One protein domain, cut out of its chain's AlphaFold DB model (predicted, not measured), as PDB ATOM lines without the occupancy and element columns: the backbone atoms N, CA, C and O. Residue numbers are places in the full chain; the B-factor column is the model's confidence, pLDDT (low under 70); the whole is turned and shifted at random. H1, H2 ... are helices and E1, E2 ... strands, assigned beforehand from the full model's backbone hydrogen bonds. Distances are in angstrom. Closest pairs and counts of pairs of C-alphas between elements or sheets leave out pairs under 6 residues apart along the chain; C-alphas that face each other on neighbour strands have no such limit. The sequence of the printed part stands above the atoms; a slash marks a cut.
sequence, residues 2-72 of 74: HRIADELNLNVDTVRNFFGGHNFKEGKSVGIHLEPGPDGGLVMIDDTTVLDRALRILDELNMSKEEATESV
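This is residues 2 to 72 of the 74 residues of the protein "Putative dNA-binding protein" of Bacteroides fragilis str. DS-208 (UniProt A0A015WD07). A small two-stranded hairpin, E1 and E2, makes one end of a long, thin model, and one long helix, H3, makes the other, its far part sticking out with residues 58 to 72. Two short helices, H1 and H2, about perpendicular to each other, sit beside the first turns of H3, and a long loop leads from H2 to the hairpin. The printed part has 71 residues, with three named helices and two named strands in the order H1, H2, E1, E2, H3; it is mostly helix, and its sheet, order E1 - E2, is antiparallel. The whole is only just loose, close to extended, with a radius of gyration of the C-alphas of 16.7 A, and it spans 61 by 26 by 18 A, a rod.

Strands E1, residues 33 to 36, and E2, residues 42 to 45, form a hairpin, antiparallel with 144 degrees between their directions. N 43 and O 35 are 2.9 A apart and N 35 and O 43 are 3.1 A apart, within hydrogen-bond range. E1 is apart from helix H3, residues 49 to 70. Helix H1, residues 2 to 7, only just touches H3, with 3 pairs of C-alphas within 8 A, through residues 50 to 54 of H3 alone; the closest C-alphas, of Ile 4 and Arg 53, are 6.5 A apart. Their lines are about perpendicular at 72 degrees, only just beyond steep. Helix H2, residues 12 to 18, touches H1, the closest C-alphas being those of Ala 5 and Val 12, 5.2 A apart, and the two are about perpendicular at 87 degrees. H2 and H3 are close but not clearly touching; their closest C-alphas, of Val 15 and Val 50, are 6.6 A apart. H1 is apart from both strands, and H2 is apart from E2. In H1 and H2 every O i to N i+4 pair is within hydrogen-bond range; in H3, 16 of 18 are.

E1 measures 10.0 A from first to last C-alpha, beginning at C-alpha 33 (144.508, 155.177, 176.312), and E2 measures 9.7 A. H3 measures 32.8 A and ends at C-alpha 70 (134.800, 119.959, 201.344). H1 measures 8.5 A from C-alpha 2 (130.652, 137.676, 177.244), and H2 measures 9.9 A.

The two C-alphas farthest apart, of Asp 39 and Val 72, are 61.9 A apart. Without residues 58 to 72, which stand free, the body spans 39 by 26 by 17 A. The printed part has no cut. The link from H2 to E1, residues 19 to 32, is long; the others are tight. Mean pLDDT of the printed part is 72.9; it is under 70 at residues 22 to 37, 40 to 46 and 63 to 72.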
ATOM      1  N   HIS A   2     132.111 137.421 177.306       90.94
ATOM      2  CA  HIS A   2     130.652 137.676 177.244       90.94
ATOM      3  C   HIS A   2     130.026 138.119 178.577       90.94
ATOM      4  O   HIS A   2     129.486 139.208 178.626       90.94
ATOM      5  N   ARG A   3     130.236 137.384 179.685       91.31
ATOM      6  CA  ARG A   3     129.738 137.805 181.015       91.31
ATOM      7  C   ARG A   3     130.143 139.234 181.402       91.31
ATOM      8  O   ARG A   3     129.321 139.986 181.892       91.31
ATOM      9  N   ILE A   4     131.399 139.617 181.169       90.38
ATOM     10  CA  ILE A   4     131.883 140.971 181.491       90.38
ATOM     11  C   ILE A   4     131.196 142.006 180.590       90.38
ATOM     12  O   ILE A   4     130.826 143.076 181.057       90.38
ATOM     13  N   ALA A   5     131.019 141.681 179.309       89.81
ATOM     14  CA  ALA A   5     130.343 142.536 178.343       89.81
ATOM     15  C   ALA A   5     128.866 142.749 178.716       89.81
ATOM     16  O   ALA A   5     128.425 143.890 178.780       89.81
ATOM     17  N   ASP A   6     128.145 141.679 179.052       92.31
ATOM     18  CA  ASP A   6     126.746 141.745 179.485       92.31
ATOM     19  C   ASP A   6     126.589 142.558 180.777       92.31
ATOM     20  O   ASP A   6     125.729 143.427 180.875       92.31
ATOM     21  N   GLU A   7     127.451 142.319 181.766       91.50
ATOM     22  CA  GLU A   7     127.327 142.955 183.079       91.50
ATOM     23  C   GLU A   7     127.753 144.427 183.098       91.50
ATOM     24  O   GLU A   7     127.205 145.217 183.865       91.50
ATOM     25  N   LEU A   8     128.705 144.807 182.246       88.38
ATOM     26  CA  LEU A   8     129.122 146.199 182.079       88.38
ATOM     27  C   LEU A   8     128.356 146.913 180.955       88.38
ATOM     28  O   LEU A   8     128.622 148.083 180.684       88.38
ATOM     29  N   ASN A   9     127.417 146.223 180.293       88.38
ATOM     30  CA  ASN A   9     126.695 146.708 179.116       88.38
ATOM     31  C   ASN A   9     127.647 147.249 178.021       88.38
ATOM     32  O   ASN A   9     127.443 148.316 177.436       88.38
ATOM     33  N   LEU A  10     128.730 146.508 177.778       85.06
ATOM     34  CA  LEU A  10     129.759 146.783 176.779       85.06
ATOM     35  C   LEU A  10     129.639 145.812 175.602       85.06
ATOM     36  O   LEU A  10     129.096 144.719 175.717       85.06
ATOM     37  N   ASN A  11     130.223 146.176 174.460       85.06
ATOM     38  CA  ASN A  11     130.420 145.218 173.375       85.06
ATOM     39  C   ASN A  11     131.513 144.200 173.773       85.06
ATOM     40  O   ASN A  11     132.519 144.553 174.392       85.06
ATOM     41  N   VAL A  12     131.350 142.935 173.388       85.56
ATOM     42  CA  VAL A  12     132.366 141.888 173.564       85.56
ATOM     43  C   VAL A  12     133.701 142.287 172.928       85.56
ATOM     44  O   VAL A  12     134.752 142.013 173.505       85.56
ATOM     45  N   ASP A  13     133.679 142.992 171.795       82.75
ATOM     46  CA  ASP A  13     134.867 143.553 171.149       82.75
ATOM     47  C   ASP A  13     135.580 144.591 172.013       82.75
ATOM     48  O   ASP A  13     136.805 144.616 172.059       82.75
ATOM     49  N   THR A  14     134.825 145.394 172.757       79.00
ATOM     50  CA  THR A  14     135.354 146.378 173.707       79.00
ATOM     51  C   THR A  14     136.089 145.677 174.860       79.00
ATOM     52  O   THR A  14     137.216 146.039 175.187       79.00
ATOM     53  N   VAL A  15     135.515 144.601 175.410       83.50
ATOM     54  CA  VAL A  15     136.181 143.763 176.428       83.50
ATOM     55  C   VAL A  15     137.406 143.051 175.846       83.50
ATOM     56  O   VAL A  15     138.440 142.955 176.498       83.50
ATOM     57  N   ARG A  16     137.322 142.563 174.605       83.25
ATOM     58  CA  ARG A  16     138.443 141.918 173.912       83.25
ATOM     59  C   ARG A  16     139.604 142.886 173.692       83.25
ATOM     60  O   ARG A  16     140.751 142.506 173.910       83.25
ATOM     61  N   ASN A  17     139.311 144.114 173.271       78.12
ATOM     62  CA  ASN A  17     140.318 145.144 173.034       78.12
ATOM     63  C   ASN A  17     141.033 145.540 174.336       78.12
ATOM     64  O   ASN A  17     142.248 145.714 174.323       78.12
ATOM     65  N   PHE A  18     140.321 145.560 175.469       80.12
ATOM     66  CA  PHE A  18     140.913 145.794 176.791       80.12
ATOM     67  C   PHE A  18     142.014 144.776 177.152       80.12
ATOM     68  O   PHE A  18     143.050 145.146 177.694       80.12
ATOM     69  N   PHE A  19     141.837 143.495 176.804       82.56
ATOM     70  CA  PHE A  19     142.835 142.437 177.044       82.56
ATOM     71  C   PHE A  19     143.899 142.318 175.933       82.56
ATOM     72  O   PHE A  19     144.575 141.294 175.837       82.56
ATOM     73  N   GLY A  20     144.056 143.341 175.084       75.06
ATOM     74  CA  GLY A  20     145.062 143.362 174.016       75.06
ATOM     75  C   GLY A  20     144.590 142.775 172.684       75.06
ATOM     76  O   GLY A  20     145.404 142.404 171.840       75.06
ATOM     77  N   GLY A  21     143.279 142.663 172.465       74.44
ATOM     78  CA  GLY A  21     142.724 142.385 171.144       74.44
ATOM     79  C   GLY A  21     142.833 143.589 170.204       74.44
ATOM     80  O   GLY A  21     142.698 144.732 170.619       74.44
ATOM     81  N   HIS A  22     143.043 143.336 168.910       62.75
ATOM     82  CA  HIS A  22     143.164 144.386 167.890       62.75
ATOM     83  C   HIS A  22     141.990 144.342 166.902       62.75
ATOM     84  O   HIS A  22     142.169 144.045 165.722       62.75
ATOM     85  N   ASN A  23     140.767 144.601 167.370       60.81
ATOM     86  CA  ASN A  23     139.600 144.768 166.494       60.81
ATOM     87  C   ASN A  23     138.884 146.086 166.794       60.81
ATOM     88  O   ASN A  23     137.829 146.153 167.420       60.81
ATOM     89  N   PHE A  24     139.481 147.158 166.284       59.12
ATOM     90  CA  PHE A  24     139.006 148.536 166.432       59.12
ATOM     91  C   PHE A  24     137.923 148.930 165.409       59.12
ATOM     92  O   PHE A  24     137.584 150.102 165.301       59.12
ATOM     93  N   LYS A  25     137.397 147.976 164.622       59.91
ATOM     94  CA  LYS A  25     136.344 148.246 163.626       59.91
ATOM     95  C   LYS A  25     134.964 148.455 164.259       59.91
ATOM     96  O   LYS A  25     134.189 149.239 163.726       59.91
ATOM     97  N   GLU A  26     134.673 147.775 165.370       56.97
ATOM     98  CA  GLU A  26     133.345 147.796 166.019       56.97
ATOM     99  C   GLU A  26     133.397 148.080 167.534       56.97
ATOM    100  O   GLU A  26     132.379 148.421 168.135       56.97
ATOM    101  N   GLY A  27     134.577 147.993 168.163       52.28
ATOM    102  CA  GLY A  27     134.773 148.272 169.589       52.28
ATOM    103  C   GLY A  27     135.333 149.671 169.854       52.28
ATOM    104  O   GLY A  27     136.178 150.161 169.103       52.28
ATOM    105  N   LYS A  28     134.916 150.298 170.961       60.09
ATOM    106  CA  LYS A  28     135.606 151.484 171.498       60.09
ATOM    107  C   LYS A  28     136.964 151.059 172.065       60.09
ATOM    108  O   LYS A  28     137.090 149.953 172.594       60.09
ATOM    109  N   SER A  29     137.965 151.931 171.990       53.78
ATOM    110  CA  SER A  29     139.168 151.795 172.809       53.78
ATOM    111  C   SER A  29     138.772 152.036 174.265       53.78
ATOM    112  O   SER A  29     138.478 153.163 174.654       53.78
ATOM    113  N   VAL A  30     138.698 150.969 175.054       54.06
ATOM    114  CA  VAL A  30     138.659 151.061 176.517       54.06
ATOM    115  C   VAL A  30     139.874 150.315 177.049       54.06
ATOM    116  O   VAL A  30     140.216 149.248 176.533       54.06
ATOM    117  N   GLY A  31     140.552 150.898 178.032       62.34
ATOM    118  CA  GLY A  31     141.842 150.429 178.534       62.34
ATOM    119  C   GLY A  31     142.855 151.565 178.603       62.34
ATOM    120  O   GLY A  31     142.469 152.719 178.750       62.34
ATOM    121  N   ILE A  32     144.138 151.229 178.472       58.75
ATOM    122  CA  ILE A  32     145.260 152.172 178.564       58.75
ATOM    123  C   ILE A  32     145.272 153.062 177.312       58.75
ATOM    124  O   ILE A  32     145.882 152.736 176.292       58.75
ATOM    125  N   HIS A  33     144.538 154.170 177.368       62.41
ATOM    126  CA  HIS A  33     144.508 155.177 176.312       62.41
ATOM    127  C   HIS A  33     145.648 156.165 176.552       62.41
ATOM    128  O   HIS A  33     145.654 156.851 177.574       62.41
ATOM    129  N   LEU A  34     146.630 156.193 175.645       56.41
ATOM    130  CA  LEU A  34     147.714 157.174 175.663       56.41
ATOM    131  C   LEU A  34     147.363 158.335 174.733       56.41
ATOM    132  O   LEU A  34     147.417 158.189 173.511       56.41
ATOM    133  N   GLU A  35     147.055 159.492 175.311       55.56
ATOM    134  CA  GLU A  35     146.851 160.733 174.558       55.56
ATOM    135  C   GLU A  35     148.017 161.703 174.732       55.56
ATOM    136  O   GLU A  35     148.636 161.740 175.802       55.56
ATOM    137  N   PRO A  36     148.320 162.522 173.705       64.50
ATOM    138  CA  PRO A  36     149.177 163.678 173.891       64.50
ATOM    139  C   PRO A  36     148.478 164.647 174.849       64.50
ATOM    140  O   PRO A  36     147.424 165.207 174.555       64.50
ATOM    141  N   GLY A  37     149.076 164.828 176.016       66.38
ATOM    142  CA  GLY A  37     148.673 165.817 176.994       66.38
ATOM    143  C   GLY A  37     148.885 167.238 176.476       66.38
ATOM    144  O   GLY A  37     149.650 167.454 175.532       66.38
ATOM    145  N   PRO A  38     148.250 168.227 177.120       71.00
ATOM    146  CA  PRO A  38     148.323 169.632 176.715       71.00
ATOM    147  C   PRO A  38     149.759 170.192 176.612       71.00
ATOM    148  O   PRO A  38     149.986 171.096 175.814       71.00
ATOM    149  N   ASP A  39     150.733 169.613 177.330       76.44
ATOM    150  CA  ASP A  39     152.169 169.958 177.287       76.44
ATOM    151  C   ASP A  39     153.044 168.948 176.502       76.44
ATOM    152  O   ASP A  39     154.268 168.939 176.620       76.44
ATOM    153  N   GLY A  40     152.446 168.046 175.717       66.38
ATOM    154  CA  GLY A  40     153.175 167.008 174.970       66.38
ATOM    155  C   GLY A  40     153.631 165.803 175.807       66.38
ATOM    156  O   GLY A  40     154.358 164.947 175.304       66.38
ATOM    157  N   GLY A  41     153.202 165.709 177.071       57.00
ATOM    158  CA  GLY A  41     153.329 164.496 177.885       57.00
ATOM    159  C   GLY A  41     152.365 163.396 177.429       57.00
ATOM    160  O   GLY A  41     151.431 163.663 176.687       57.00
ATOM    161  N   LEU A  42     152.561 162.157 177.871       52.06
ATOM    162  CA  LEU A  42     151.576 161.093 177.664       52.06
ATOM    163  C   LEU A  42     150.585 161.102 178.831       52.06
ATOM    164  O   LEU A  42     151.003 161.010 179.985       52.06
ATOM    165  N   VAL A  43     149.290 161.217 178.541       47.44
ATOM    166  CA  VAL A  43     148.223 161.062 179.539       47.44
ATOM    167  C   VAL A  43     147.672 159.654 179.433       47.44
ATOM    168  O   VAL A  43     147.278 159.228 178.352       47.44
ATOM    169  N   MET A  44     147.671 158.949 180.560       60.75
ATOM    170  CA  MET A  44     147.080 157.628 180.713       60.75
ATOM    171  C   MET A  44     145.682 157.805 181.313       60.75
ATOM    172  O   MET A  44     145.552 158.307 182.430       60.75
ATOM    173  N   ILE A  45     144.639 157.463 180.555       61.34
ATOM    174  CA  ILE A  45     143.257 157.454 181.053       61.34
ATOM    175  C   ILE A  45     142.888 156.000 181.346       61.34
ATOM    176  O   ILE A  45     142.471 155.273 180.448       61.34
ATOM    177  N   ASP A  46     143.086 155.563 182.591       64.94
ATOM    178  CA  ASP A  46     142.777 154.193 183.002       64.94
ATOM    179  C   ASP A  46     141.323 154.068 183.467       64.94
ATOM    180  O   ASP A  46     140.986 154.398 184.603       64.94
ATOM    181  N   ASP A  47     140.460 153.530 182.609       72.94
ATOM    182  CA  ASP A  47     139.221 152.903 183.073       72.94
ATOM    183  C   ASP A  47     139.492 151.413 183.321       72.94
ATOM    184  O   ASP A  47     139.604 150.616 182.388       72.94
ATOM    185  N   THR A  48     139.654 151.026 184.588       83.69
ATOM    186  CA  THR A  48     140.006 149.650 184.982       83.69
ATOM    187  C   THR A  48     138.788 148.753 185.204       83.69
ATOM    188  O   THR A  48     138.935 147.643 185.713       83.69
ATOM    189  N   THR A  49     137.579 149.186 184.838       86.81
ATOM    190  CA  THR A  49     136.322 148.485 185.162       86.81
ATOM    191  C   THR A  49     136.280 147.064 184.587       86.81
ATOM    192  O   THR A  49     135.816 146.125 185.234       86.81
ATOM    193  N   VAL A  50     136.822 146.872 183.378       86.25
ATOM    194  CA  VAL A  50     136.921 145.549 182.740       86.25
ATOM    195  C   VAL A  50     137.892 144.632 183.496       86.25
ATOM    196  O   VAL A  50     137.606 143.442 183.654       86.25
ATOM    197  N   LEU A  51     139.015 145.176 183.985       87.88
ATOM    198  CA  LEU A  51     139.984 144.437 184.798       87.88
ATOM    199  C   LEU A  51     139.380 144.037 186.144       87.88
ATOM    200  O   LEU A  51     139.454 142.868 186.515       87.88
ATOM    201  N   ASP A  52     138.749 144.982 186.838       89.38
ATOM    202  CA  ASP A  52     138.116 144.751 188.138       89.38
ATOM    203  C   ASP A  52     137.063 143.639 188.052       89.38
ATOM    204  O   ASP A  52     137.098 142.662 188.809       89.38
ATOM    205  N   ARG A  53     136.194 143.697 187.031       91.44
ATOM    206  CA  ARG A  53     135.177 142.660 186.860       91.44
ATOM    207  C   ARG A  53     135.783 141.294 186.548       91.44
ATOM    208  O   ARG A  53     135.271 140.284 187.032       91.44
ATOM    209  N   ALA A  54     136.859 141.244 185.764       91.12
ATOM    210  CA  ALA A  54     137.553 139.993 185.479       91.12
ATOM    211  C   ALA A  54     138.162 139.371 186.743       91.12
ATOM    212  O   ALA A  54     137.994 138.170 186.954       91.12
ATOM    213  N   LEU A  55     138.796 140.178 187.600       91.88
ATOM    214  CA  LEU A  55     139.337 139.722 188.882       91.88
ATOM    215  C   LEU A  55     138.235 139.176 189.793       91.88
ATOM    216  O   LEU A  55     138.384 138.092 190.349       91.88
ATOM    217  N   ARG A  56     137.091 139.858 189.870       92.69
ATOM    218  CA  ARG A  56     135.953 139.384 190.664       92.69
ATOM    219  C   ARG A  56     135.389 138.048 190.165       92.69
ATOM    220  O   ARG A  56     135.036 137.201 190.972       92.69
ATOM    221  N   ILE A  57     135.318 137.827 188.849       91.56
ATOM    222  CA  ILE A  57     134.892 136.526 188.298       91.56
ATOM    223  C   ILE A  57     135.906 135.424 188.644       91.56
ATOM    224  O   ILE A  57     135.505 134.292 188.902       91.56
ATOM    225  N   LEU A  58     137.207 135.729 188.647       90.50
ATOM    226  CA  LEU A  58     138.233 134.767 189.064       90.50
ATOM    227  C   LEU A  58     138.093 134.393 190.546       90.50
ATOM    228  O   LEU A  58     138.230 133.219 190.876       90.50
ATOM    229  N   ASP A  59     137.771 135.361 191.404       91.56
ATOM    230  CA  ASP A  59     137.497 135.135 192.827       91.56
ATOM    231  C   ASP A  59     136.250 134.250 193.042       91.56
ATOM    232  O   ASP A  59     136.326 133.229 193.727       91.56
ATOM    233  N   GLU A  60     135.145 134.542 192.336       90.50
ATOM    234  CA  GLU A  60     133.917 133.719 192.319       90.50
ATOM    235  C   GLU A  60     134.214 132.249 191.931       90.50
ATOM    236  O   GLU A  60     133.660 131.305 192.504       90.50
ATOM    237  N   LEU A  61     135.106 132.037 190.955       85.75
ATOM    238  CA  LEU A  61     135.531 130.706 190.503       85.75
ATOM    239  C   LEU A  61     136.475 130.003 191.489       85.75
ATOM    240  O   LEU A  61     136.530 128.772 191.505       85.75
ATOM    241  N   ASN A  62     137.234 130.754 192.287       81.31
ATOM    242  CA  ASN A  62     138.130 130.181 193.285       81.31
ATOM    243  C   ASN A  62     137.356 129.727 194.534       81.31
ATOM    244  O   ASN A  62     137.574 128.609 194.994       81.31
ATOM    245  N   MET A  63     136.383 130.520 195.002       64.88
ATOM    246  CA  MET A  63     135.497 130.145 196.119       64.88
ATOM    247  C   MET A  63     134.695 128.870 195.832       64.88
ATOM    248  O   MET A  63     134.613 127.971 196.665       64.88
ATOM    249  N   SER A  64     134.187 128.730 194.606       59.66
ATOM    250  CA  SER A  64     133.437 127.536 194.187       59.66
ATOM    251  C   SER A  64     134.304 126.273 194.063       59.66
ATOM    252  O   SER A  64     133.777 125.158 194.028       59.66
ATOM    253  N   LYS A  65     135.637 126.408 194.040       58.94
ATOM    254  CA  LYS A  65     136.571 125.276 194.049       58.94
ATOM    255  C   LYS A  65     136.828 124.745 195.462       58.94
ATOM    256  O   LYS A  65     137.036 123.543 195.609       58.94
ATOM    257  N   GLU A  66     136.779 125.606 196.478       56.34
ATOM    258  CA  GLU A  66     136.945 125.223 197.887       56.34
ATOM    259  C   GLU A  66     135.706 124.473 198.422       56.34
ATOM    260  O   GLU A  66     135.849 123.408 199.026       56.34
ATOM    261  N   GLU A  67     134.487 124.901 198.071       54.78
ATOM    262  CA  GLU A  67     133.237 124.215 198.467       54.78
ATOM    263  C   GLU A  67     133.095 122.803 197.853       54.78
ATOM    264  O   GLU A  67     132.579 121.870 198.478       54.78
ATOM    265  N   ALA A  68     133.608 122.612 196.632       56.12
ATOM    266  CA  ALA A  68     133.632 121.306 195.972       56.12
ATOM    267  C   ALA A  68     134.629 120.325 196.620       56.12
ATOM    268  O   ALA A  68     134.427 119.112 196.543       56.12
ATOM    269  N   THR A  69     135.690 120.824 197.269       55.00
ATOM    270  CA  THR A  69     136.659 119.965 197.971       55.00
ATOM    271  C   THR A  69     136.181 119.514 199.348       55.00
ATOM    272  O   THR A  69     136.541 118.419 199.774       55.00
ATOM    273  N   GLU A  70     135.317 120.286 200.007       53.91
ATOM    274  CA  GLU A  70     134.800 119.959 201.344       53.91
ATOM    275  C   GLU A  70     133.665 118.912 201.305       53.91
ATOM    276  O   GLU A  70     133.507 118.108 202.221       53.91
ATOM    277  N   SER A  71     132.934 118.825 200.187       53.97
ATOM    278  CA  SER A  71     131.825 117.871 199.996       53.97
ATOM    279  C   SER A  71     132.265 116.431 199.671       53.97
ATOM    280  O   SER A  71     131.441 115.522 199.669       53.97
ATOM    281  N   VAL A  72     133.549 116.205 199.366       57.50
ATOM    282  CA  VAL A  72     134.110 114.874 199.038       57.50
ATOM    283  C   VAL A  72     134.658 114.152 200.280       57.50
ATOM    284  O   VAL A  72     135.023 112.980 200.204       57.50
TER     285      VAL A  72